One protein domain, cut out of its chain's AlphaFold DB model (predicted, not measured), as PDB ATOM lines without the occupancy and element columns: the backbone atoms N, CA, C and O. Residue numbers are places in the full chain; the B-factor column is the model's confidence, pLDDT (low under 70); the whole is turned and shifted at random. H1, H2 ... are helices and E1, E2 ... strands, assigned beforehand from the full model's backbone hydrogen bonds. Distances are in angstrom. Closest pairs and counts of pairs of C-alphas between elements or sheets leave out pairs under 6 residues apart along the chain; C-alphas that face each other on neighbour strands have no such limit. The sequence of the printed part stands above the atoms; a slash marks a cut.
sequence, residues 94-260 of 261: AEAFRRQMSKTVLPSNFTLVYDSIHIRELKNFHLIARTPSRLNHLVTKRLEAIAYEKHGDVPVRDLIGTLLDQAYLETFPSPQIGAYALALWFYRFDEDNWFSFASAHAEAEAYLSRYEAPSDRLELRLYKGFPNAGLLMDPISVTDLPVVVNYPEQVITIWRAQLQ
ATOM      1  N   ALA A  94     342.272 465.381 335.445       96.88
ATOM      2  CA  ALA A  94     341.665 464.189 336.021       96.88
ATOM      3  C   ALA A  94     340.466 463.697 335.201       96.88
ATOM      4  O   ALA A  94     340.356 462.509 334.914       96.88
ATOM      5  N   GLU A  95     339.597 464.598 334.743       95.75
ATOM      6  CA  GLU A  95     338.448 464.199 333.931       95.75
ATOM      7  C   GLU A  95     338.874 463.660 332.562       95.75
ATOM      8  O   GLU A  95     338.339 462.649 332.104       95.75
ATOM      9  N   ALA A  96     339.865 464.297 331.931       93.81
ATOM     10  CA  ALA A  96     340.443 463.813 330.682       93.81
ATOM     11  C   ALA A  96     341.020 462.398 330.849       93.81
ATOM     12  O   ALA A  96     340.709 461.514 330.051       93.81
ATOM     13  N   PHE A  97     341.787 462.168 331.921       96.31
ATOM     14  CA  PHE A  97     342.351 460.857 332.238       96.31
ATOM     15  C   PHE A  97     341.266 459.807 332.488       96.31
ATOM     16  O   PHE A  97     341.303 458.740 331.880       96.31
ATOM     17  N   ARG A  98     340.251 460.116 333.308       96.38
ATOM     18  CA  ARG A  98     339.145 459.190 333.598       96.38
ATOM     19  C   ARG A  98     338.423 458.756 332.320       96.38
ATOM     20  O   ARG A  98     338.232 457.561 332.110       96.38
ATOM     21  N   ARG A  99     338.049 459.709 331.456       94.69
ATOM     22  CA  ARG A  99     337.362 459.418 330.182       94.69
ATOM     23  C   ARG A  99     338.209 458.551 329.265       94.69
ATOM     24  O   ARG A  99     337.699 457.604 328.674       94.69
ATOM     25  N   GLN A 100     339.493 458.873 329.156       93.69
ATOM     26  CA  GLN A 100     340.406 458.157 328.281       93.69
ATOM     27  C   GLN A 100     340.669 456.729 328.783       93.69
ATOM     28  O   GLN A 100     340.587 455.790 327.989       93.69
ATOM     29  N   MET A 101     340.857 456.546 330.096       93.50
ATOM     30  CA  MET A 101     340.947 455.225 330.724       93.50
ATOM     31  C   MET A 101     339.698 454.388 330.447       93.50
ATOM     32  O   MET A 101     339.828 453.266 329.973       93.50
ATOM     33  N   SER A 102     338.494 454.930 330.660       91.88
ATOM     34  CA  SER A 102     337.237 454.223 330.362       91.88
ATOM     35  C   SER A 102     337.048 453.897 328.879       91.88
ATOM     36  O   SER A 102     336.392 452.919 328.546       91.88
ATOM     37  N   LYS A 103     337.597 454.716 327.978       91.44
ATOM     38  CA  LYS A 103     337.476 454.509 326.530       91.44
ATOM     39  C   LYS A 103     338.438 453.445 326.001       91.44
ATOM     40  O   LYS A 103     338.109 452.770 325.030       91.44
ATOM     41  N   THR A 104     339.643 453.358 326.561       90.06
ATOM     42  CA  THR A 104     340.764 452.643 325.919       90.06
ATOM     43  C   THR A 104     341.392 451.539 326.753       90.06
ATOM     44  O   THR A 104     342.027 450.654 326.183       90.06
ATOM     45  N   VAL A 105     341.236 451.580 328.076       90.06
ATOM     46  CA  VAL A 105     341.920 450.662 328.993       90.06
ATOM     47  C   VAL A 105     340.916 449.842 329.782       90.06
ATOM     48  O   VAL A 105     340.992 448.621 329.775       90.06
ATOM     49  N   LEU A 106     339.982 450.495 330.466       89.06
ATOM     50  CA  LEU A 106     339.095 449.845 331.417       89.06
ATOM     51  C   LEU A 106     337.885 449.225 330.706       89.06
ATOM     52  O   LEU A 106     337.180 449.934 329.984       89.06
ATOM     53  N   PRO A 107     337.597 447.935 330.940       87.00
ATOM     54  CA  PRO A 107     336.349 447.321 330.508       87.00
ATOM     55  C   PRO A 107     335.112 448.002 331.115       87.00
ATOM     56  O   PRO A 107     335.187 448.689 332.134       87.00
ATOM     57  N   SER A 108     333.937 447.770 330.523       86.56
ATOM     58  CA  SER A 108     332.684 448.436 330.916       86.56
ATOM     59  C   SER A 108     332.193 448.110 332.329       86.56
ATOM     60  O   SER A 108     331.385 448.859 332.869       86.56
ATOM     61  N   ASN A 109     332.645 447.002 332.917       85.38
ATOM     62  CA  ASN A 109     332.328 446.610 334.289       85.38
ATOM     63  C   ASN A 109     333.287 447.230 335.325       85.38
ATOM     64  O   ASN A 109     333.119 447.019 336.521       85.38
ATOM     65  N   PHE A 110     334.265 448.040 334.911       87.19
ATOM     66  CA  PHE A 110     335.066 448.832 335.841       87.19
ATOM     67  C   PHE A 110     334.462 450.204 336.084       87.19
ATOM     68  O   PHE A 110     334.047 450.920 335.175       87.19
ATOM     69  N   THR A 111     334.533 450.626 337.339       88.62
ATOM     70  CA  THR A 111     334.244 451.997 337.742       88.62
ATOM     71  C   THR A 111     335.517 452.646 338.252       88.62
ATOM     72  O   THR A 111     336.043 452.255 339.289       88.62
ATOM     73  N   LEU A 112     335.988 453.665 337.534       92.19
ATOM     74  CA  LEU A 112     337.047 454.568 337.978       92.19
ATOM     75  C   LEU A 112     336.421 455.903 338.377       92.19
ATOM     76  O   LEU A 112     335.835 456.597 337.541       92.19
ATOM     77  N   VAL A 113     336.570 456.273 339.644       93.19
ATOM     78  CA  VAL A 113     336.062 457.530 340.200       93.19
ATOM     79  C   VAL A 113     337.186 458.317 340.848       93.19
ATOM     80  O   VAL A 113     338.200 457.770 341.289       93.19
ATOM     81  N   TYR A 114     336.995 459.628 340.914       95.81
ATOM     82  CA  TYR A 114     337.879 460.508 341.652       95.81
ATOM     83  C   TYR A 114     337.091 461.600 342.362       95.81
ATOM     84  O   TYR A 114     336.018 462.009 341.916       95.81
ATOM     85  N   ASP A 115     337.670 462.101 343.444       96.31
ATOM     86  CA  ASP A 115     337.226 463.315 344.119       96.31
ATOM     87  C   ASP A 115     338.241 464.418 343.908       96.31
ATOM     88  O   ASP A 115     339.439 464.179 344.044       96.31
ATOM     89  N   SER A 116     337.761 465.630 343.646       96.50
ATOM     90  CA  SER A 116     338.599 466.816 343.473       96.50
ATOM     91  C   SER A 116     338.457 467.767 344.652       96.50
ATOM     92  O   SER A 116     337.352 468.161 345.024       96.50
ATOM     93  N   ILE A 117     339.590 468.197 345.203       97.62
ATOM     94  CA  ILE A 117     339.660 469.211 346.256       97.62
ATOM     95  C   ILE A 117     340.372 470.439 345.685       97.62
ATOM     96  O   ILE A 117     341.592 470.436 345.513       97.62
ATOM     97  N   HIS A 118     339.606 471.487 345.380       95.38
ATOM     98  CA  HIS A 118     340.133 472.739 344.835       95.38
ATOM     99  C   HIS A 118     340.579 473.681 345.954       95.38
ATOM    100  O   HIS A 118     339.797 474.011 346.849       95.38
ATOM    101  N   ILE A 119     341.817 474.170 345.878       95.00
ATOM    102  CA  ILE A 119     342.375 475.115 346.850       95.00
ATOM    103  C   ILE A 119     342.686 476.416 346.116       95.00
ATOM    104  O   ILE A 119     343.686 476.527 345.422       95.00
ATOM    105  N   ARG A 120     341.816 477.420 346.274       90.00
ATOM    106  CA  ARG A 120     341.875 478.667 345.487       90.00
ATOM    107  C   ARG A 120     343.116 479.519 345.747       90.00
ATOM    108  O   ARG A 120     343.562 480.242 344.862       90.00
ATOM    109  N   GLU A 121     343.625 479.508 346.977       93.00
ATOM    110  CA  GLU A 121     344.789 480.314 347.336       93.00
ATOM    111  C   GLU A 121     346.083 479.533 347.089       93.00
ATOM    112  O   GLU A 121     346.398 478.590 347.818       93.00
ATOM    113  N   LEU A 122     346.880 480.002 346.126       90.19
ATOM    114  CA  LEU A 122     348.125 479.360 345.694       90.19
ATOM    115  C   LEU A 122     349.106 479.076 346.841       90.19
ATOM    116  O   LEU A 122     349.743 478.023 346.880       90.19
ATOM    117  N   LYS A 123     349.227 480.000 347.804       94.31
ATOM    118  CA  LYS A 123     350.095 479.813 348.978       94.31
ATOM    119  C   LYS A 123     349.619 478.651 349.849       94.31
ATOM    120  O   LYS A 123     350.438 477.823 350.244       94.31
ATOM    121  N   ASN A 124     348.314 478.564 350.101       95.62
ATOM    122  CA  ASN A 124     347.731 477.474 350.881       95.62
ATOM    123  C   ASN A 124     347.834 476.150 350.132       95.62
ATOM    124  O   ASN A 124     348.197 475.146 350.743       95.62
ATOM    125  N   PHE A 125     347.593 476.155 348.817       95.88
ATOM    126  CA  PHE A 125     347.767 474.972 347.979       95.88
ATOM    127  C   PHE A 125     349.193 474.425 348.101       95.88
ATOM    128  O   PHE A 125     349.378 473.265 348.463       95.88
ATOM    129  N   HIS A 126     350.213 475.266 347.901       94.62
ATOM    130  CA  HIS A 126     351.606 474.839 348.041       94.62
ATOM    131  C   HIS A 126     351.952 474.377 349.459       94.62
ATOM    132  O   HIS A 126     352.681 473.397 349.608       94.62
ATOM    133  N   LEU A 127     351.443 475.060 350.489       96.19
ATOM    134  CA  LEU A 127     351.666 474.679 351.882       96.19
ATOM    135  C   LEU A 127     351.089 473.289 352.182       96.19
ATOM    136  O   LEU A 127     351.756 472.486 352.832       96.19
ATOM    137  N   ILE A 128     349.882 472.994 351.695       96.81
ATOM    138  CA  ILE A 128     349.233 471.689 351.853       96.81
ATOM    139  C   ILE A 128     349.981 470.623 351.047       96.81
ATOM    140  O   ILE A 128     350.444 469.644 351.622       96.81
ATOM    141  N   ALA A 129     350.171 470.842 349.744       94.75
ATOM    142  CA  ALA A 129     350.776 469.879 348.821       94.75
ATOM    143  C   ALA A 129     352.209 469.456 349.198       94.75
ATOM    144  O   ALA A 129     352.640 468.343 348.886       94.75
ATOM    145  N   ARG A 130     352.969 470.352 349.841       94.50
ATOM    146  CA  ARG A 130     354.371 470.119 350.228       94.50
ATOM    147  C   ARG A 130     354.553 469.678 351.677       94.50
ATOM    148  O   ARG A 130     355.669 469.328 352.048       94.50
ATOM    149  N   THR A 131     353.501 469.700 352.493       96.38
ATOM    150  CA  THR A 131     353.581 469.308 353.905       96.38
ATOM    151  C   THR A 131     352.809 468.007 354.108       96.38
ATOM    152  O   THR A 131     351.579 468.059 354.163       96.38
ATOM    153  N   PRO A 132     353.487 466.853 354.268       94.25
ATOM    154  CA  PRO A 132     352.831 465.550 354.374       94.25
ATOM    155  C   PRO A 132     351.703 465.504 355.406       94.25
ATOM    156  O   PRO A 132     350.624 465.027 355.091       94.25
ATOM    157  N   SER A 133     351.889 466.082 356.597       95.31
ATOM    158  CA  SER A 133     350.851 466.106 357.636       95.31
ATOM    159  C   SER A 133     349.613 466.928 357.258       95.31
ATOM    160  O   SER A 133     348.497 466.555 357.608       95.31
ATOM    161  N   ARG A 134     349.779 468.029 356.512       96.94
ATOM    162  CA  ARG A 134     348.653 468.852 356.036       96.94
ATOM    163  C   ARG A 134     347.922 468.187 354.880       96.94
ATOM    164  O   ARG A 134     346.697 468.239 354.847       96.94
ATOM    165  N   LEU A 135     348.667 467.575 353.957       96.81
ATOM    166  CA  LEU A 135     348.089 466.760 352.895       96.81
ATOM    167  C   LEU A 135     347.291 465.603 353.500       96.81
ATOM    168  O   LEU A 135     346.130 465.435 353.150       96.81
ATOM    169  N   ASN A 136     347.883 464.885 354.458       96.25
ATOM    170  CA  ASN A 136     347.242 463.785 355.166       96.25
ATOM    171  C   ASN A 136     345.936 464.236 355.819       96.25
ATOM    172  O   ASN A 136     344.885 463.707 355.491       96.25
ATOM    173  N   HIS A 137     345.967 465.311 356.612       95.75
ATOM    174  CA  HIS A 137     344.761 465.859 357.233       95.75
ATOM    175  C   HIS A 137     343.660 466.211 356.217       95.75
ATOM    176  O   HIS A 137     342.486 465.922 356.448       95.75
ATOM    177  N   LEU A 138     344.026 466.828 355.087       97.19
ATOM    178  CA  LEU A 138     343.071 467.173 354.037       97.19
ATOM    179  C   LEU A 138     342.463 465.920 353.384       97.19
ATOM    180  O   LEU A 138     341.248 465.863 353.191       97.19
ATOM    181  N   VAL A 139     343.299 464.930 353.060       97.12
ATOM    182  CA  VAL A 139     342.867 463.657 352.469       97.12
ATOM    183  C   VAL A 139     341.967 462.910 353.453       97.12
ATOM    184  O   VAL A 139     340.855 462.561 353.068       97.12
ATOM    185  N   THR A 140     342.358 462.776 354.727       95.62
ATOM    186  CA  THR A 140     341.524 462.201 355.795       95.62
ATOM    187  C   THR A 140     340.147 462.850 355.812       95.62
ATOM    188  O   THR A 140     339.147 462.150 355.698       95.62
ATOM    189  N   LYS A 141     340.070 464.187 355.869       95.19
ATOM    190  CA  LYS A 141     338.787 464.909 355.916       95.19
ATOM    191  C   LYS A 141     337.902 464.627 354.707       95.19
ATOM    192  O   LYS A 141     336.682 464.550 354.853       95.19
ATOM    193  N   ARG A 142     338.485 464.467 353.515       95.38
ATOM    194  CA  ARG A 142     337.701 464.124 352.324       95.38
ATOM    195  C   ARG A 142     337.241 462.669 352.345       95.38
ATOM    196  O   ARG A 142     336.084 462.418 352.029       95.38
ATOM    197  N   LEU A 143     338.101 461.737 352.745       94.00
ATOM    198  CA  LEU A 143     337.749 460.322 352.882       94.00
ATOM    199  C   LEU A 143     336.661 460.095 353.939       94.00
ATOM    200  O   LEU A 143     335.729 459.337 353.702       94.00
ATOM    201  N   GLU A 144     336.743 460.801 355.066       92.50
ATOM    202  CA  GLU A 144     335.710 460.835 356.104       92.50
ATOM    203  C   GLU A 144     334.345 461.253 355.533       92.50
ATOM    204  O   GLU A 144     333.335 460.616 355.829       92.50
ATOM    205  N   ALA A 145     334.314 462.294 354.693       91.19
ATOM    206  CA  ALA A 145     333.088 462.744 354.035       91.19
ATOM    207  C   ALA A 145     332.545 461.691 353.055       91.19
ATOM    208  O   ALA A 145     331.364 461.372 353.105       91.19
ATOM    209  N   ILE A 146     333.414 461.101 352.228       90.12
ATOM    210  CA  ILE A 146     333.052 460.034 351.281       90.12
ATOM    211  C   ILE A 146     332.453 458.825 352.011       90.12
ATOM    212  O   ILE A 146     331.429 458.285 351.599       90.12
ATOM    213  N   ALA A 147     333.083 458.384 353.100       88.62
ATOM    214  CA  ALA A 147     332.604 457.236 353.859       88.62
ATOM    215  C   ALA A 147     331.289 457.529 354.582       88.62
ATOM    216  O   ALA A 147     330.418 456.663 354.636       88.62
ATOM    217  N   TYR A 148     331.114 458.753 355.089       87.38
ATOM    218  CA  TYR A 148     329.844 459.186 355.660       87.38
ATOM    219  C   TYR A 148     328.728 459.214 354.607       87.38
ATOM    220  O   TYR A 148     327.635 458.722 354.873       87.38
ATOM    221  N   GLU A 149     329.004 459.724 353.404       87.19
ATOM    222  CA  GLU A 149     328.064 459.708 352.274       87.19
ATOM    223  C   GLU A 149     327.664 458.274 351.874       87.19
ATOM    224  O   GLU A 149     326.507 458.044 351.523       87.19
ATOM    225  N   LYS A 150     328.590 457.305 351.959       83.56
ATOM    226  CA  LYS A 150     328.337 455.901 351.593       83.56
ATOM    227  C   LYS A 150     327.616 455.096 352.681       83.56
ATOM    228  O   LYS A 150     326.693 454.351 352.367       83.56
ATOM    229  N   HIS A 151     328.050 455.211 353.937       83.12
ATOM    230  CA  HIS A 151     327.638 454.301 355.019       83.12
ATOM    231  C   HIS A 151     326.784 454.965 356.102       83.12
ATOM    232  O   HIS A 151     326.122 454.267 356.863       83.12
ATOM    233  N   GLY A 152     326.821 456.296 356.219       78.88
ATOM    234  CA  GLY A 152     326.172 457.035 357.309       78.88
ATOM    235  C   GLY A 152     326.742 456.753 358.709       78.88
ATOM    236  O   GLY A 152     326.164 457.204 359.696       78.88
ATOM    237  N   ASP A 153     327.854 456.015 358.809       73.69
ATOM    238  CA  ASP A 153     328.368 455.456 360.063       73.69
ATOM    239  C   ASP A 153     329.574 456.236 360.624       73.69
ATOM    240  O   ASP A 153     330.581 456.465 359.946       73.69
ATOM    241  N   VAL A 154     329.483 456.642 361.893       73.38
ATOM    242  CA  VAL A 154     330.492 457.460 362.595       73.38
ATOM    243  C   VAL A 154     331.760 456.653 362.934       73.38
ATOM    244  O   VAL A 154     332.854 457.157 362.686       73.38
ATOM    245  N   PRO A 155     331.676 455.407 363.437       79.31
ATOM    246  CA  PRO A 155     332.826 454.517 363.604       79.31
ATOM    247  C   PRO A 155     333.731 454.370 362.371       79.31
ATOM    248  O   PRO A 155     334.955 454.418 362.503       79.31
ATOM    249  N   VAL A 156     333.155 454.230 361.170       79.88
ATOM    250  CA  VAL A 156     333.926 454.108 359.915       79.88
ATOM    251  C   VAL A 156     334.724 455.384 359.640       79.88
ATOM    252  O   VAL A 156     335.887 455.320 359.239       79.88
ATOM    253  N   ARG A 157     334.129 456.548 359.916       78.25
ATOM    254  CA  ARG A 157     334.789 457.850 359.788       78.25
ATOM    255  C   ARG A 157     336.033 457.941 360.675       78.25
ATOM    256  O   ARG A 157     337.095 458.325 360.197       78.25
ATOM    257  N   ASP A 158     335.912 457.568 361.946       80.75
ATOM    258  CA  ASP A 158     337.018 457.688 362.905       80.75
ATOM    259  C   ASP A 158     338.146 456.671 362.608       80.75
ATOM    260  O   ASP A 158     339.330 456.950 362.829       80.75
ATOM    261  N   LEU A 159     337.802 455.519 362.020       88.38
ATOM    262  CA  LEU A 159     338.768 454.516 361.568       88.38
ATOM    263  C   LEU A 159     339.635 455.009 360.394       88.38
ATOM    264  O   LEU A 159     340.828 454.705 360.355       88.38
ATOM    265  N   ILE A 160     339.082 455.799 359.466       90.88
ATOM    266  CA  ILE A 160     339.803 456.290 358.273       90.88
ATOM    267  C   ILE A 160     341.054 457.080 358.638       90.88
ATOM    268  O   ILE A 160     342.101 456.860 358.029       90.88
ATOM    269  N   GLY A 161     340.966 457.975 359.625       88.81
ATOM    270  CA  GLY A 161     342.127 458.740 360.083       88.81
ATOM    271  C   GLY A 161     343.245 457.825 360.578       88.81
ATOM    272  O   GLY A 161     344.384 457.953 360.142       88.81
ATOM    273  N   THR A 162     342.888 456.829 361.395       91.00
ATOM    274  CA  THR A 162     343.840 455.842 361.924       91.00
ATOM    275  C   THR A 162     344.499 455.029 360.808       91.00
ATOM    276  O   THR A 162     345.712 454.831 360.822       91.00
ATOM    277  N   LEU A 163     343.719 454.571 359.826       92.94
ATOM    278  CA  LEU A 163     344.238 453.777 358.710       92.94
ATOM    279  C   LEU A 163     345.135 454.594 357.780       92.94
ATOM    280  O   LEU A 163     346.146 454.083 357.302       92.94
ATOM    281  N   LEU A 164     344.791 455.858 357.531       92.69
ATOM    282  CA  LEU A 164     345.609 456.734 356.696       92.69
ATOM    283  C   LEU A 164     346.928 457.104 357.393       92.69
ATOM    284  O   LEU A 164     347.962 457.147 356.732       92.69
ATOM    285  N   ASP A 165     346.916 457.280 358.718       91.06
ATOM    286  CA  ASP A 165     348.124 457.506 359.527       91.06
ATOM    287  C   ASP A 165     349.051 456.278 359.583       91.06
ATOM    288  O   ASP A 165     350.265 456.421 359.735       91.06
ATOM    289  N   GLN A 166     348.493 455.072 359.453       93.12
ATOM    290  CA  GLN A 166     349.259 453.824 359.358       93.12
ATOM    291  C   GLN A 166     349.780 453.545 357.942       93.12
ATOM    292  O   GLN A 166     350.727 452.772 357.782       93.12
ATOM    293  N   ALA A 167     349.180 454.156 356.917       95.38
ATOM    294  CA  ALA A 167     349.590 453.972 355.535       95.38
ATOM    295  C   ALA A 167     350.943 454.648 355.261       95.38
ATOM    296  O   ALA A 167     351.221 455.769 355.693       95.38
ATOM    297  N   TYR A 168     351.793 453.983 354.479       95.75
ATOM    298  CA  TYR A 168     353.061 454.569 354.054       95.75
ATOM    299  C   TYR A 168     352.832 455.513 352.873       95.75
ATOM    300  O   TYR A 168     352.453 455.078 351.787       95.75
ATOM    301  N   LEU A 169     353.082 456.808 353.069       96.75
ATOM    302  CA  LEU A 169     352.976 457.795 351.999       96.75
ATOM    303  C   LEU A 169     354.224 457.781 351.109       96.75
ATOM    304  O   LEU A 169     355.244 458.398 351.430       96.75
ATOM    305  N   GLU A 170     354.117 457.141 349.949       97.50
ATOM    306  CA  GLU A 170     355.145 457.194 348.914       97.50
ATOM    307  C   GLU A 170     354.891 458.348 347.942       97.50
ATOM    308  O   GLU A 170     353.750 458.674 347.613       97.50
ATOM    309  N   THR A 171     355.959 459.004 347.493       96.94
ATOM    310  CA  THR A 171     355.876 460.211 346.662       96.94
ATOM    311  C   THR A 171     356.659 460.044 345.372       96.94
ATOM    312  O   THR A 171     357.853 459.754 345.401       96.94
ATOM    313  N   PHE A 172     356.000 460.317 344.247       96.50
ATOM    314  CA  PHE A 172     356.556 460.208 342.905       96.50
ATOM    315  C   PHE A 172     356.509 461.573 342.196       96.50
ATOM    316  O   PHE A 172     355.553 461.866 341.476       96.50
ATOM    317  N   PRO A 173     357.542 462.422 342.370       91.75
ATOM    318  CA  PRO A 173     357.598 463.754 341.757       91.75
ATOM    319  C   PRO A 173     357.937 463.718 340.256       91.75
ATOM    320  O   PRO A 173     357.814 464.720 339.553       91.75
ATOM    321  N   SER A 174     358.415 462.576 339.753       92.81
ATOM    322  CA  SER A 174     358.627 462.345 338.323       92.81
ATOM    323  C   SER A 174     357.347 461.776 337.707       92.81
ATOM    324  O   SER A 174     356.914 460.713 338.150       92.81
ATOM    325  N   PRO A 175     356.793 462.411 336.655       93.38
ATOM    326  CA  PRO A 175     355.657 461.878 335.910       93.38
ATOM    327  C   PRO A 175     355.899 460.465 335.390       93.38
ATOM    328  O   PRO A 175     355.019 459.623 335.490       93.38
ATOM    329  N   GLN A 176     357.113 460.184 334.910       93.31
ATOM    330  CA  GLN A 176     357.485 458.877 334.374       93.31
ATOM    331  C   GLN A 176     357.422 457.797 335.458       93.31
ATOM    332  O   GLN A 176     356.746 456.789 335.297       93.31
ATOM    333  N   ILE A 177     358.082 458.016 336.601       95.75
ATOM    334  CA  ILE A 177     358.092 457.028 337.693       95.75
ATOM    335  C   ILE A 177     356.693 456.903 338.317       95.75
ATOM    336  O   ILE A 177     356.237 455.797 338.606       95.75
ATOM    337  N   GLY A 178     355.987 458.026 338.482       97.00
ATOM    338  CA  GLY A 178     354.608 458.038 338.961       97.00
ATOM    339  C   GLY A 178     353.657 457.284 338.032       97.00
ATOM    340  O   GLY A 178     352.761 456.604 338.522       97.00
ATOM    341  N   ALA A 179     353.875 457.334 336.715       97.31
ATOM    342  CA  ALA A 179     353.057 456.620 335.741       97.31
ATOM    343  C   ALA A 179     353.210 455.104 335.880       97.31
ATOM    344  O   ALA A 179     352.204 454.401 335.911       97.31
ATOM    345  N   TYR A 180     354.437 454.604 336.073       97.31
ATOM    346  CA  TYR A 180     354.669 453.193 336.409       97.31
ATOM    347  C   TYR A 180     353.950 452.781 337.693       97.31
ATOM    348  O   TYR A 180     353.289 451.744 337.717       97.31
ATOM    349  N   ALA A 181     354.045 453.588 338.752       96.69
ATOM    350  CA  ALA A 181     353.385 453.289 340.021       96.69
ATOM    351  C   ALA A 181     351.849 453.293 339.897       96.69
ATOM    352  O   ALA A 181     351.194 452.396 340.428       96.69
ATOM    353  N   LEU A 182     351.275 454.253 339.165       96.06
ATOM    354  CA  LEU A 182     349.831 454.331 338.932       96.06
ATOM    355  C   LEU A 182     349.334 453.185 338.040       96.06
ATOM    356  O   LEU A 182     348.308 452.579 338.338       96.06
ATOM    357  N   ALA A 183     350.070 452.841 336.984       94.56
ATOM    358  CA  ALA A 183     349.749 451.705 336.126       94.56
ATOM    359  C   ALA A 183     349.825 450.375 336.883       94.56
ATOM    360  O   ALA A 183     348.972 449.513 336.690       94.56
ATOM    361  N   LEU A 184     350.799 450.223 337.787       92.69
ATOM    362  CA  LEU A 184     350.903 449.045 338.646       92.69
ATOM    363  C   LEU A 184     349.735 448.963 339.634       92.69
ATOM    364  O   LEU A 184     349.241 447.871 339.893       92.69
ATOM    365  N   TRP A 185     349.277 450.101 340.161       92.06
ATOM    366  CA  TRP A 185     348.076 450.146 340.993       92.06
ATOM    367  C   TRP A 185     346.840 449.651 340.234       92.06
ATOM    368  O   TRP A 185     346.100 448.833 340.774       92.06
ATOM    369  N   PHE A 186     346.662 450.052 338.969       89.19
ATOM    370  CA  PHE A 186     345.623 449.471 338.113       89.19
ATOM    371  C   PHE A 186     345.846 447.974 337.899       89.19
ATOM    372  O   PHE A 186     344.939 447.196 338.142       89.19
ATOM    373  N   TYR A 187     347.045 447.548 337.505       86.06
ATOM    374  CA  TYR A 187     347.336 446.138 337.219       86.06
ATOM    375  C   TYR A 187     347.060 445.204 338.412       86.06
ATOM    376  O   TYR A 187     346.607 444.084 338.229       86.06
ATOM    377  N   ARG A 188     347.265 445.683 339.645       84.06
ATOM    378  CA  ARG A 188     346.959 444.937 340.877       84.06
ATOM    379  C   ARG A 188     345.464 444.747 341.154       84.06
ATOM    380  O   ARG A 188     345.141 443.974 342.049       84.06
ATOM    381  N   PHE A 189     344.567 445.449 340.451       75.19
ATOM    382  CA  PHE A 189     343.118 445.192 340.553       75.19
ATOM    383  C   PHE A 189     342.777 443.802 340.082       75.19
ATOM    384  O   PHE A 189     341.866 443.187 340.627       75.19
ATOM    385  N   ASP A 190     343.493 443.353 339.065       66.62
ATOM    386  CA  ASP A 190     343.181 442.121 338.398       66.62
ATOM    387  C   ASP A 190     344.423 441.642 337.649       66.62
ATOM    388  O   ASP A 190     344.672 442.001 336.494       66.62
ATOM    389  N   GLU A 191     345.236 440.843 338.346       69.94
ATOM    390  CA  GLU A 191     346.428 440.208 337.775       69.94
ATOM    391  C   GLU A 191     346.065 439.202 336.648       69.94
ATOM    392  O   GLU A 191     346.966 438.709 335.966       69.94
ATOM    393  N   ASP A 192     344.763 438.961 336.395       60.69
ATOM    394  CA  ASP A 192     344.206 438.019 335.411       60.69
ATOM    395  C   ASP A 192     343.893 438.617 334.008       60.69
ATOM    396  O   ASP A 192     343.325 437.933 333.153       60.69
ATOM    397  N   ASN A 193     344.430 439.805 333.673       60.03
ATOM    398  CA  ASN A 193     344.642 440.321 332.293       60.03
ATOM    399  C   ASN A 193     343.475 441.002 331.541       60.03
ATOM    400  O   ASN A 193     343.453 440.983 330.304       60.03
ATOM    401  N   TRP A 194     342.536 441.677 332.199       70.19
ATOM    402  CA  TRP A 194     341.500 442.417 331.456       70.19
ATOM    403  C   TRP A 194     341.985 443.666 330.709       70.19
ATOM    404  O   TRP A 194     341.325 444.119 329.772       70.19
ATOM    405  N   PHE A 195     343.153 444.201 331.067       75.62
ATOM    406  CA  PHE A 195     343.790 445.299 330.345       75.62
ATOM    407  C   PHE A 195     345.313 445.212 330.418       75.62
ATOM    408  O   PHE A 195     345.891 444.641 331.340       75.62
ATOM    409  N   SER A 196     345.989 445.784 329.419       86.25
ATOM    410  CA  SER A 196     347.447 445.710 329.350       86.25
ATOM    411  C   SER A 196     348.099 446.751 330.265       86.25
ATOM    412  O   SER A 196     347.727 447.930 330.249       86.25
ATOM    413  N   PHE A 197     349.128 446.336 331.012       90.38
ATOM    414  CA  PHE A 197     349.973 447.258 331.778       90.38
ATOM    415  C   PHE A 197     350.518 448.385 330.892       90.38
ATOM    416  O   PHE A 197     350.549 449.539 331.306       90.38
ATOM    417  N   ALA A 198     350.909 448.065 329.654       92.12
ATOM    418  CA  ALA A 198     351.439 449.037 328.703       92.12
ATOM    419  C   ALA A 198     350.412 450.128 328.350       92.12
ATOM    420  O   ALA A 198     350.767 451.304 328.310       92.12
ATOM    421  N   SER A 199     349.144 449.756 328.150       92.00
ATOM    422  CA  SER A 199     348.053 450.702 327.890       92.00
ATOM    423  C   SER A 199     347.783 451.578 329.114       92.00
ATOM    424  O   SER A 199     347.739 452.798 328.991       92.00
ATOM    425  N   ALA A 200     347.682 450.977 330.306       92.81
ATOM    426  CA  ALA A 200     347.493 451.729 331.549       92.81
ATOM    427  C   ALA A 200     348.661 452.696 331.819       92.81
ATOM    428  O   ALA A 200     348.443 453.835 332.226       92.81
ATOM    429  N   HIS A 201     349.896 452.266 331.549       95.88
ATOM    430  CA  HIS A 201     351.088 453.101 331.658       95.88
ATOM    431  C   HIS A 201     351.068 454.268 330.675       95.88
ATOM    432  O   HIS A 201     351.323 455.394 331.090       95.88
ATOM    433  N   ALA A 202     350.742 454.025 329.403       95.94
ATOM    434  CA  ALA A 202     350.672 455.082 328.397       95.94
ATOM    435  C   ALA A 202     349.678 456.182 328.804       95.94
ATOM    436  O   ALA A 202     350.001 457.368 328.736       95.94
ATOM    437  N   GLU A 203     348.504 455.796 329.308       95.94
ATOM    438  CA  GLU A 203     347.494 456.755 329.756       95.94
ATOM    439  C   GLU A 203     347.874 457.451 331.072       95.94
ATOM    440  O   GLU A 203     347.674 458.660 331.222       95.94
ATOM    441  N   ALA A 204     348.487 456.733 332.021       96.56
ATOM    442  CA  ALA A 204     349.007 457.326 333.254       96.56
ATOM    443  C   ALA A 204     350.145 458.325 332.977       96.56
ATOM    444  O   ALA A 204     350.215 459.381 333.610       96.56
ATOM    445  N   GLU A 205     351.019 458.026 332.015       95.94
ATOM    446  CA  GLU A 205     352.096 458.917 331.585       95.94
ATOM    447  C   GLU A 205     351.535 460.161 330.896       95.94
ATOM    448  O   GLU A 205     351.959 461.273 331.227       95.94
ATOM    449  N   ALA A 206     350.547 459.999 330.010       94.06
ATOM    450  CA  ALA A 206     349.848 461.115 329.377       94.06
ATOM    451  C   ALA A 206     349.158 462.020 330.411       94.06
ATOM    452  O   ALA A 206     349.219 463.248 330.302       94.06
ATOM    453  N   TYR A 207     348.559 461.430 331.449       95.75
ATOM    454  CA  TYR A 207     347.943 462.170 332.547       95.75
ATOM    455  C   TYR A 207     348.972 462.951 333.367       95.75
ATOM    456  O   TYR A 207     348.870 464.177 333.480       95.75
ATOM    457  N   LEU A 208     349.991 462.279 333.910       96.31
ATOM    458  CA  LEU A 208     350.965 462.924 334.793       96.31
ATOM    459  C   LEU A 208     351.884 463.909 334.048       96.31
ATOM    460  O   LEU A 208     352.388 464.865 334.646       96.31
ATOM    461  N   SER A 209     352.064 463.710 332.740       92.88
ATOM    462  CA  SER A 209     352.849 464.581 331.855       92.88
ATOM    463  C   SER A 209     352.001 465.607 331.101       92.88
ATOM    464  O   SER A 209     352.510 466.271 330.195       92.88
ATOM    465  N   ARG A 210     350.721 465.783 331.467       90.31
ATOM    466  CA  ARG A 210     349.808 466.718 330.785       90.31
ATOM    467  C   ARG A 210     350.340 468.151 330.728       90.31
ATOM    468  O   ARG A 210     350.032 468.884 329.789       90.31
ATOM    469  N   TYR A 211     351.138 468.553 331.717       88.12
ATOM    470  CA  TYR A 211     351.828 469.837 331.737       88.12
ATOM    471  C   TYR A 211     353.336 469.641 331.600       88.12
ATOM    472  O   TYR A 211     353.954 468.868 332.328       88.12
ATOM    473  N   GLU A 212     353.944 470.375 330.671       76.75
ATOM    474  CA  GLU A 212     355.342 470.143 330.292       76.75
ATOM    475  C   GLU A 212     356.362 470.761 331.233       76.75
ATOM    476  O   GLU A 212     357.470 470.243 331.401       76.75
ATOM    477  N   ALA A 213     356.031 471.929 331.786       81.38
ATOM    478  CA  ALA A 213     356.999 472.671 332.564       81.38
ATOM    479  C   ALA A 213     357.321 471.870 333.832       81.38
ATOM    480  O   ALA A 213     356.404 471.417 334.515       81.38
ATOM    481  N   PRO A 214     358.601 471.723 334.212       78.38
ATOM    482  CA  PRO A 214     358.955 471.002 335.430       78.38
ATOM    483  C   PRO A 214     358.259 471.521 336.695       78.38
ATOM    484  O   PRO A 214     357.994 470.743 337.602       78.38
ATOM    485  N   SER A 215     357.923 472.816 336.734       79.31
ATOM    486  CA  SER A 215     357.174 473.461 337.822       79.31
ATOM    487  C   SER A 215     355.693 473.081 337.902       79.31
ATOM    488  O   SER A 215     355.046 473.397 338.894       79.31
ATOM    489  N   ASP A 216     355.160 472.463 336.851       83.38
ATOM    490  CA  ASP A 216     353.733 472.218 336.637       83.38
ATOM    491  C   ASP A 216     353.370 470.736 336.655       83.38
ATOM    492  O   ASP A 216     352.229 470.367 336.386       83.38
ATOM    493  N   ARG A 217     354.357 469.876 336.895       84.19
ATOM    494  CA  ARG A 217     354.181 468.430 336.827       84.19
ATOM    495  C   ARG A 217     353.129 467.981 337.823       84.19
ATOM    496  O   ARG A 217     353.084 468.484 338.942       84.19
ATOM    497  N   LEU A 218     352.317 467.015 337.420       95.31
ATOM    498  CA  LEU A 218     351.468 466.312 338.367       95.31
ATOM    499  C   LEU A 218     352.341 465.356 339.171       95.31
ATOM    500  O   LEU A 218     353.284 464.756 338.651       95.31
ATOM    501  N   GLU A 219     352.011 465.227 340.446       95.88
ATOM    502  CA  GLU A 219     352.757 464.395 341.375       95.88
ATOM    503  C   GLU A 219     351.831 463.348 341.978       95.88
ATOM    504  O   GLU A 219     350.806 463.684 342.575       95.88
ATOM    505  N   LEU A 220     352.210 462.078 341.831       98.31
ATOM    506  CA  LEU A 220     351.511 460.976 342.477       98.31
ATOM    507  C   LEU A 220     352.008 460.825 343.919       98.31
ATOM    508  O   LEU A 220     353.205 460.747 344.196       98.31
ATOM    509  N   ARG A 221     351.054 460.741 344.835       97.88
ATOM    510  CA  ARG A 221     351.194 460.454 346.258       97.88
ATOM    511  C   ARG A 221     350.401 459.185 346.528       97.88
ATOM    512  O   ARG A 221     349.179 459.197 346.436       97.88
ATOM    513  N   LEU A 222     351.079 458.082 346.802       97.31
ATOM    514  CA  LEU A 222     350.429 456.790 346.991       97.31
ATOM    515  C   LEU A 222     350.461 456.428 348.473       97.31
ATOM    516  O   LEU A 222     351.536 456.203 349.027       97.31
ATOM    517  N   TYR A 223     349.295 456.378 349.113       97.31
ATOM    518  CA  TYR A 223     349.172 455.897 350.491       97.31
ATOM    519  C   TYR A 223     349.139 454.374 350.478       97.31
ATOM    520  O   TYR A 223     348.073 453.778 350.320       97.31
ATOM    521  N   LYS A 224     350.308 453.746 350.600       95.75
ATOM    522  CA  LYS A 224     350.458 452.294 350.531       95.75
ATOM    523  C   LYS A 224     349.908 451.602 351.776       95.75
ATOM    524  O   LYS A 224     350.167 452.042 352.896       95.75
ATOM    525  N   GLY A 225     349.186 450.504 351.575       92.88
ATOM    526  CA  GLY A 225     348.542 449.720 352.628       92.88
ATOM    527  C   GLY A 225     347.152 450.216 353.030       92.88
ATOM    528  O   GLY A 225     346.517 449.582 353.867       92.88
ATOM    529  N   PHE A 226     346.651 451.313 352.448       93.75
ATOM    530  CA  PHE A 226     345.312 451.811 352.763       93.75
ATOM    531  C   PHE A 226     344.228 450.865 352.198       93.75
ATOM    532  O   PHE A 226     344.220 450.622 350.985       93.75
ATOM    533  N   PRO A 227     343.313 450.317 353.021       89.56
ATOM    534  CA  PRO A 227     342.332 449.335 352.567       89.56
ATOM    535  C   PRO A 227     341.064 450.020 352.033       89.56
ATOM    536  O   PRO A 227     340.170 450.375 352.792       89.56
ATOM    537  N   ASN A 228     340.954 450.205 350.716       85.00
ATOM    538  CA  ASN A 228     339.766 450.837 350.117       85.00
ATOM    539  C   ASN A 228     338.488 449.988 350.251       85.00
ATOM    540  O   ASN A 228     337.389 450.541 350.381       85.00
ATOM    541  N   ALA A 229     338.633 448.660 350.209       82.94
ATOM    542  CA  ALA A 229     337.531 447.706 350.172       82.94
ATOM    543  C   ALA A 229     336.672 447.780 351.436       82.94
ATOM    544  O   ALA A 229     337.185 447.768 352.555       82.94
ATOM    545  N   GLY A 230     335.355 447.887 351.256       76.12
ATOM    546  CA  GLY A 230     334.394 447.989 352.358       76.12
ATOM    547  C   GLY A 230     334.385 449.346 353.075       76.12
ATOM    548  O   GLY A 230     333.396 449.664 353.728       76.12
ATOM    549  N   LEU A 231     335.421 450.179 352.912       81.94
ATOM    550  CA  LEU A 231     335.476 451.530 353.476       81.94
ATOM    551  C   LEU A 231     334.971 452.582 352.491       81.94
ATOM    552  O   LEU A 231     334.059 453.339 352.810       81.94
ATOM    553  N   LEU A 232     335.544 452.623 351.289       81.25
ATOM    554  CA  LEU A 232     335.286 453.685 350.308       81.25
ATOM    555  C   LEU A 232     334.589 453.183 349.043       81.25
ATOM    556  O   LEU A 232     333.951 453.970 348.346       81.25
ATOM    557  N   MET A 233     334.746 451.898 348.733       79.75
ATOM    558  CA  MET A 233     334.300 451.241 347.502       79.75
ATOM    559  C   MET A 233     333.720 449.862 347.838       79.75
ATOM    560  O   MET A 233     333.754 449.434 348.996       79.75
ATOM    561  N   ASP A 234     333.093 449.217 346.862       73.00
ATOM    562  CA  ASP A 234     332.580 447.849 347.007       73.00
ATOM    563  C   ASP A 234     333.743 446.834 347.179       73.00
ATOM    564  O   ASP A 234     334.914 447.226 347.103       73.00
ATOM    565  N   PRO A 235     333.474 445.554 347.509       65.00
ATOM    566  CA  PRO A 235     334.492 444.639 348.042       65.00
ATOM    567  C   PRO A 235     335.693 444.379 347.125       65.00
ATOM    568  O   PRO A 235     336.784 444.116 347.626       65.00
ATOM    569  N   ILE A 236     335.522 444.477 345.804       75.38
ATOM    570  CA  ILE A 236     336.599 444.244 344.835       75.38
ATOM    571  C   ILE A 236     337.287 445.578 344.528       75.38
ATOM    572  O   ILE A 236     336.984 446.260 343.545       75.38
ATOM    573  N   SER A 237     338.199 445.977 345.421       80.75
ATOM    574  CA  SER A 237     339.070 447.138 345.223       80.75
ATOM    575  C   SER A 237     340.500 446.908 345.705       80.75
ATOM    576  O   SER A 237     340.747 446.119 346.615       80.75
ATOM    577  N   VAL A 238     341.455 447.605 345.088       81.19
ATOM    578  CA  VAL A 238     342.884 447.454 345.403       81.19
ATOM    579  C   VAL A 238     343.243 448.181 346.677       81.19
ATOM    580  O   VAL A 238     342.716 449.247 346.996       81.19
ATOM    581  N   THR A 239     344.174 447.585 347.412       86.62
ATOM    582  CA  THR A 239     344.928 448.252 348.468       86.62
ATOM    583  C   THR A 239     345.742 449.414 347.892       86.62
ATOM    584  O   THR A 239     346.164 449.379 346.745       86.62
ATOM    585  N   ASP A 240     346.016 450.421 348.705       94.00
ATOM    586  CA  ASP A 240     346.678 451.673 348.334       94.00
ATOM    587  C   ASP A 240     345.701 452.725 347.791       94.00
ATOM    588  O   ASP A 240     344.800 452.436 347.003       94.00
ATOM    589  N   LEU A 241     345.896 453.978 348.200       95.56
ATOM    590  CA  LEU A 241     345.075 455.109 347.768       95.56
ATOM    591  C   LEU A 241     345.915 456.086 346.933       95.56
ATOM    592  O   LEU A 241     346.773 456.783 347.493       95.56
ATOM    593  N   PRO A 242     345.699 456.160 345.607       97.31
ATOM    594  CA  PRO A 242     346.373 457.130 344.762       97.31
ATOM    595  C   PRO A 242     345.788 458.525 344.973       97.31
ATOM    596  O   PRO A 242     344.594 458.770 344.797       97.31
ATOM    597  N   VAL A 243     346.661 459.467 345.297       98.25
ATOM    598  CA  VAL A 243     346.357 460.889 345.401       98.25
ATOM    599  C   VAL A 243     347.244 461.636 344.418       98.25
ATOM    600  O   VAL A 243     348.458 461.472 344.433       98.25
ATOM    601  N   VAL A 244     346.672 462.458 343.543       98.44
ATOM    602  CA  VAL A 244     347.449 463.241 342.570       98.44
ATOM    603  C   VAL A 244     347.348 464.721 342.896       98.44
ATOM    604  O   VAL A 244     346.255 465.287 342.962       98.44
ATOM    605  N   VAL A 245     348.507 465.346 343.080       97.81
ATOM    606  CA  VAL A 245     348.651 466.788 343.266       97.81
ATOM    607  C   VAL A 245     348.862 467.430 341.899       97.81
ATOM    608  O   VAL A 245     349.860 467.164 341.229       97.81
ATOM    609  N   ASN A 246     347.940 468.297 341.490       96.44
ATOM    610  CA  ASN A 246     347.995 469.018 340.223       96.44
ATOM    611  C   ASN A 246     348.246 470.507 340.493       96.44
ATOM    612  O   ASN A 246     347.341 471.255 340.866       96.44
ATOM    613  N   TYR A 247     349.511 470.917 340.347       93.81
ATOM    614  CA  TYR A 247     349.952 472.279 340.655       93.81
ATOM    615  C   TYR A 247     349.321 473.352 339.756       93.81
ATOM    616  O   TYR A 247     348.889 474.370 340.298       93.81
ATOM    617  N   PRO A 248     349.221 473.158 338.427       92.12
ATOM    618  CA  PRO A 248     348.574 474.130 337.545       92.12
ATOM    619  C   PRO A 248     347.110 474.396 337.888       92.12
ATOM    620  O   PRO A 248     346.695 475.553 337.945       92.12
ATOM    621  N   GLU A 249     346.339 473.340 338.146       94.06
ATOM    622  CA  GLU A 249     344.902 473.438 338.435       94.06
ATOM    623  C   GLU A 249     344.599 473.734 339.915       94.06
ATOM    624  O   GLU A 249     343.437 473.918 340.274       94.06
ATOM    625  N   GLN A 250     345.621 473.784 340.780       95.00
ATOM    626  CA  GLN A 250     345.491 473.933 342.237       95.00
ATOM    627  C   GLN A 250     344.477 472.947 342.847       95.00
ATOM    628  O   GLN A 250     343.669 473.289 343.720       95.00
ATOM    629  N   VAL A 251     344.526 471.705 342.365       96.62
ATOM    630  CA  VAL A 251     343.607 470.634 342.753       96.62
ATOM    631  C   VAL A 251     344.382 469.423 343.255       96.62
ATOM    632  O   VAL A 251     345.443 469.069 342.739       96.62
ATOM    633  N   ILE A 252     343.850 468.795 344.297       98.19
ATOM    634  CA  ILE A 252     344.288 467.485 344.774       98.19
ATOM    635  C   ILE A 252     343.173 466.506 344.441       98.19
ATOM    636  O   ILE A 252     342.017 466.764 344.777       98.19
ATOM    637  N   THR A 253     343.514 465.408 343.773       98.38
ATOM    638  CA  THR A 253     342.545 464.375 343.395       98.38
ATOM    639  C   THR A 253     342.803 463.081 344.139       98.38
ATOM    640  O   THR A 253     343.955 462.692 344.299       98.38
ATOM    641  N   ILE A 254     341.739 462.428 344.596       97.69
ATOM    642  CA  ILE A 254     341.786 461.130 345.275       97.69
ATOM    643  C   ILE A 254     341.128 460.116 344.351       97.69
ATOM    644  O   ILE A 254     339.958 460.283 344.014       97.69
ATOM    645  N   TRP A 255     341.868 459.092 343.941       96.12
ATOM    646  CA  TRP A 255     341.418 458.104 342.965       96.12
ATOM    647  C   TRP A 255     340.972 456.822 343.641       96.12
ATOM    648  O   TRP A 255     341.603 456.344 344.583       96.12
ATOM    649  N   ARG A 256     339.877 456.255 343.140       92.56
ATOM    650  CA  ARG A 256     339.338 454.980 343.601       92.56
ATOM    651  C   ARG A 256     338.831 454.213 342.390       92.56
ATOM    652  O   ARG A 256     338.219 454.796 341.496       92.56
ATOM    653  N   ALA A 257     339.061 452.909 342.367       89.56
ATOM    654  CA  ALA A 257     338.470 452.035 341.367       89.56
ATOM    655  C   ALA A 257     337.771 450.848 342.035       89.56
ATOM    656  O   ALA A 257     338.098 450.481 343.165       89.56
ATOM    657  N   GLN A 258     336.761 450.307 341.361       87.75
ATOM    658  CA  GLN A 258     336.114 449.050 341.721       87.75
ATOM    659  C   GLN A 258     335.733 448.287 340.468       87.75
ATOM    660  O   GLN A 258     335.433 448.882 339.427       87.75
ATOM    661  N   LEU A 259     335.689 446.976 340.627       83.25
ATOM    662  CA  LEU A 259     335.010 446.094 339.704       83.25
ATOM    663  C   LEU A 259     333.530 445.990 340.096       83.25
ATOM    664  O   LEU A 259     333.216 445.778 341.267       83.25
ATOM    665  N   GLN A 260     332.638 446.172 339.127       78.56
ATOM    666  CA  GLN A 260     331.221 445.840 339.242       78.56
ATOM    667  C   GLN A 260     331.040 444.404 338.743       78.56
ATOM    668  O   GLN A 260     331.417 444.103 337.611       78.56
TER     669      GLN A 260
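Overview. This is residues 94 to 260 of the 261 residues of an uncharacterized protein of Bacteroidetes bacterium (UniProt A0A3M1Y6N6). A twisted antiparallel sheet of five strands forms the middle of three layers, with helices over both of its faces. The hairpin of H3 and H4 covers one face, with H2 beyond the start of H3; H1 and H5 cover the other, and H6 packs on both H1 and H5. The printed part has 167 residues with six named helices and five named strands, in the order H1 E1 H2 H3 H4 E2 H5 H6 E3 E4 E5; across the sheet the order is E1 E5 E4 E3 E2. The class is mixed, helices and strands. The whole is compact, with a radius of gyration of the C-alphas of 15.2 A, and rounded, spanning 38 by 38 by 24 A.

Along the chain. The sheet holds E1, residues 110 to 118, 26.0 A long; E5, residues 251 to 259, 26.2 A; E4, residues 239 to 246, 22.6 A; E3, residues 218 to 227, 23.9 A; and E2, residues 168 to 172. E3 bends by 64 degrees at residue 224. H3, residues 132 to 151, is the longest helix, 27.6 A from C-alpha 132 at (352.831, 465.550, 354.374) to C-alpha 151 at (327.638, 454.301, 355.019). H4 is residues 154 to 166, 19.4 A long, and H5 is residues 175 to 187, 17.9 A long. H1 is residues 94 to 104, beginning with C-alpha 94 at (341.665, 464.189, 336.021); H2 is residues 122 to 130 and H6 residues 197 to 208. E5 ends with C-alpha 259 at (335.010, 446.094, 339.704).

Arrangement. E1 and E2 are the edge strands. E1 and E5 are antiparallel, with N 113 and O 256 2.9 A apart, within hydrogen-bond range. E3, E4 and E5 form a meander, each strand the antiparallel neighbour of the one before; N 244 and O 253 of E4 and E5 are 2.8 A apart, N 221 and O 243 of E3 and E4 2.7 A. E2 is antiparallel to E3, with N 170 and O 222 at 2.9 A. H3 is on the sheet at a height of 7.5 A, only just across the strands at 62 degrees to E4 on the local plane. H3 and H4, on the same face, are a helical hairpin and touch, closest at the C-alphas of Glu 144 and Arg 157, 4.8 A, at a shallow tilt of 31 degrees, opposite ways. H4 lies over E3 at a height of 10.8 A. H2 is on the sheet at a height of 9.9 A and touches H3 only at the corner, the C-alphas of Ile 128 and Arg 134 being 5.1 A apart. On the opposite face from H3, H5 lies over E4 and E3 and H1 over E5, each at a height of 8.8 A. H5 and H6 are a helical hairpin and touch at a steep tilt of 45 degrees, closest at the C-alphas of Ala 179 and Ala 204, 4.8 A. H6 also touches H1 at a shallow tilt of 23 degrees, the C-alphas of Phe 97 and Tyr 207 being 5.8 A apart, and only grazes the sheet with residues 207 to 208. H1 and H5 are apart. In H1, H2, H3, H5 and H6 every O i to N i+4 pair is within hydrogen-bond range; in H4, 7 of 9 are.

Size, cuts and confidence. The two C-alphas farthest apart are those of Lys 123 and Asp 192, 44.3 A. The printed part has no cut, and the link from E3 to E4, 11 residues, is the long one. The mean pLDDT of the printed part is 90.2; residues 190 to 193 and residue 235 are under 70.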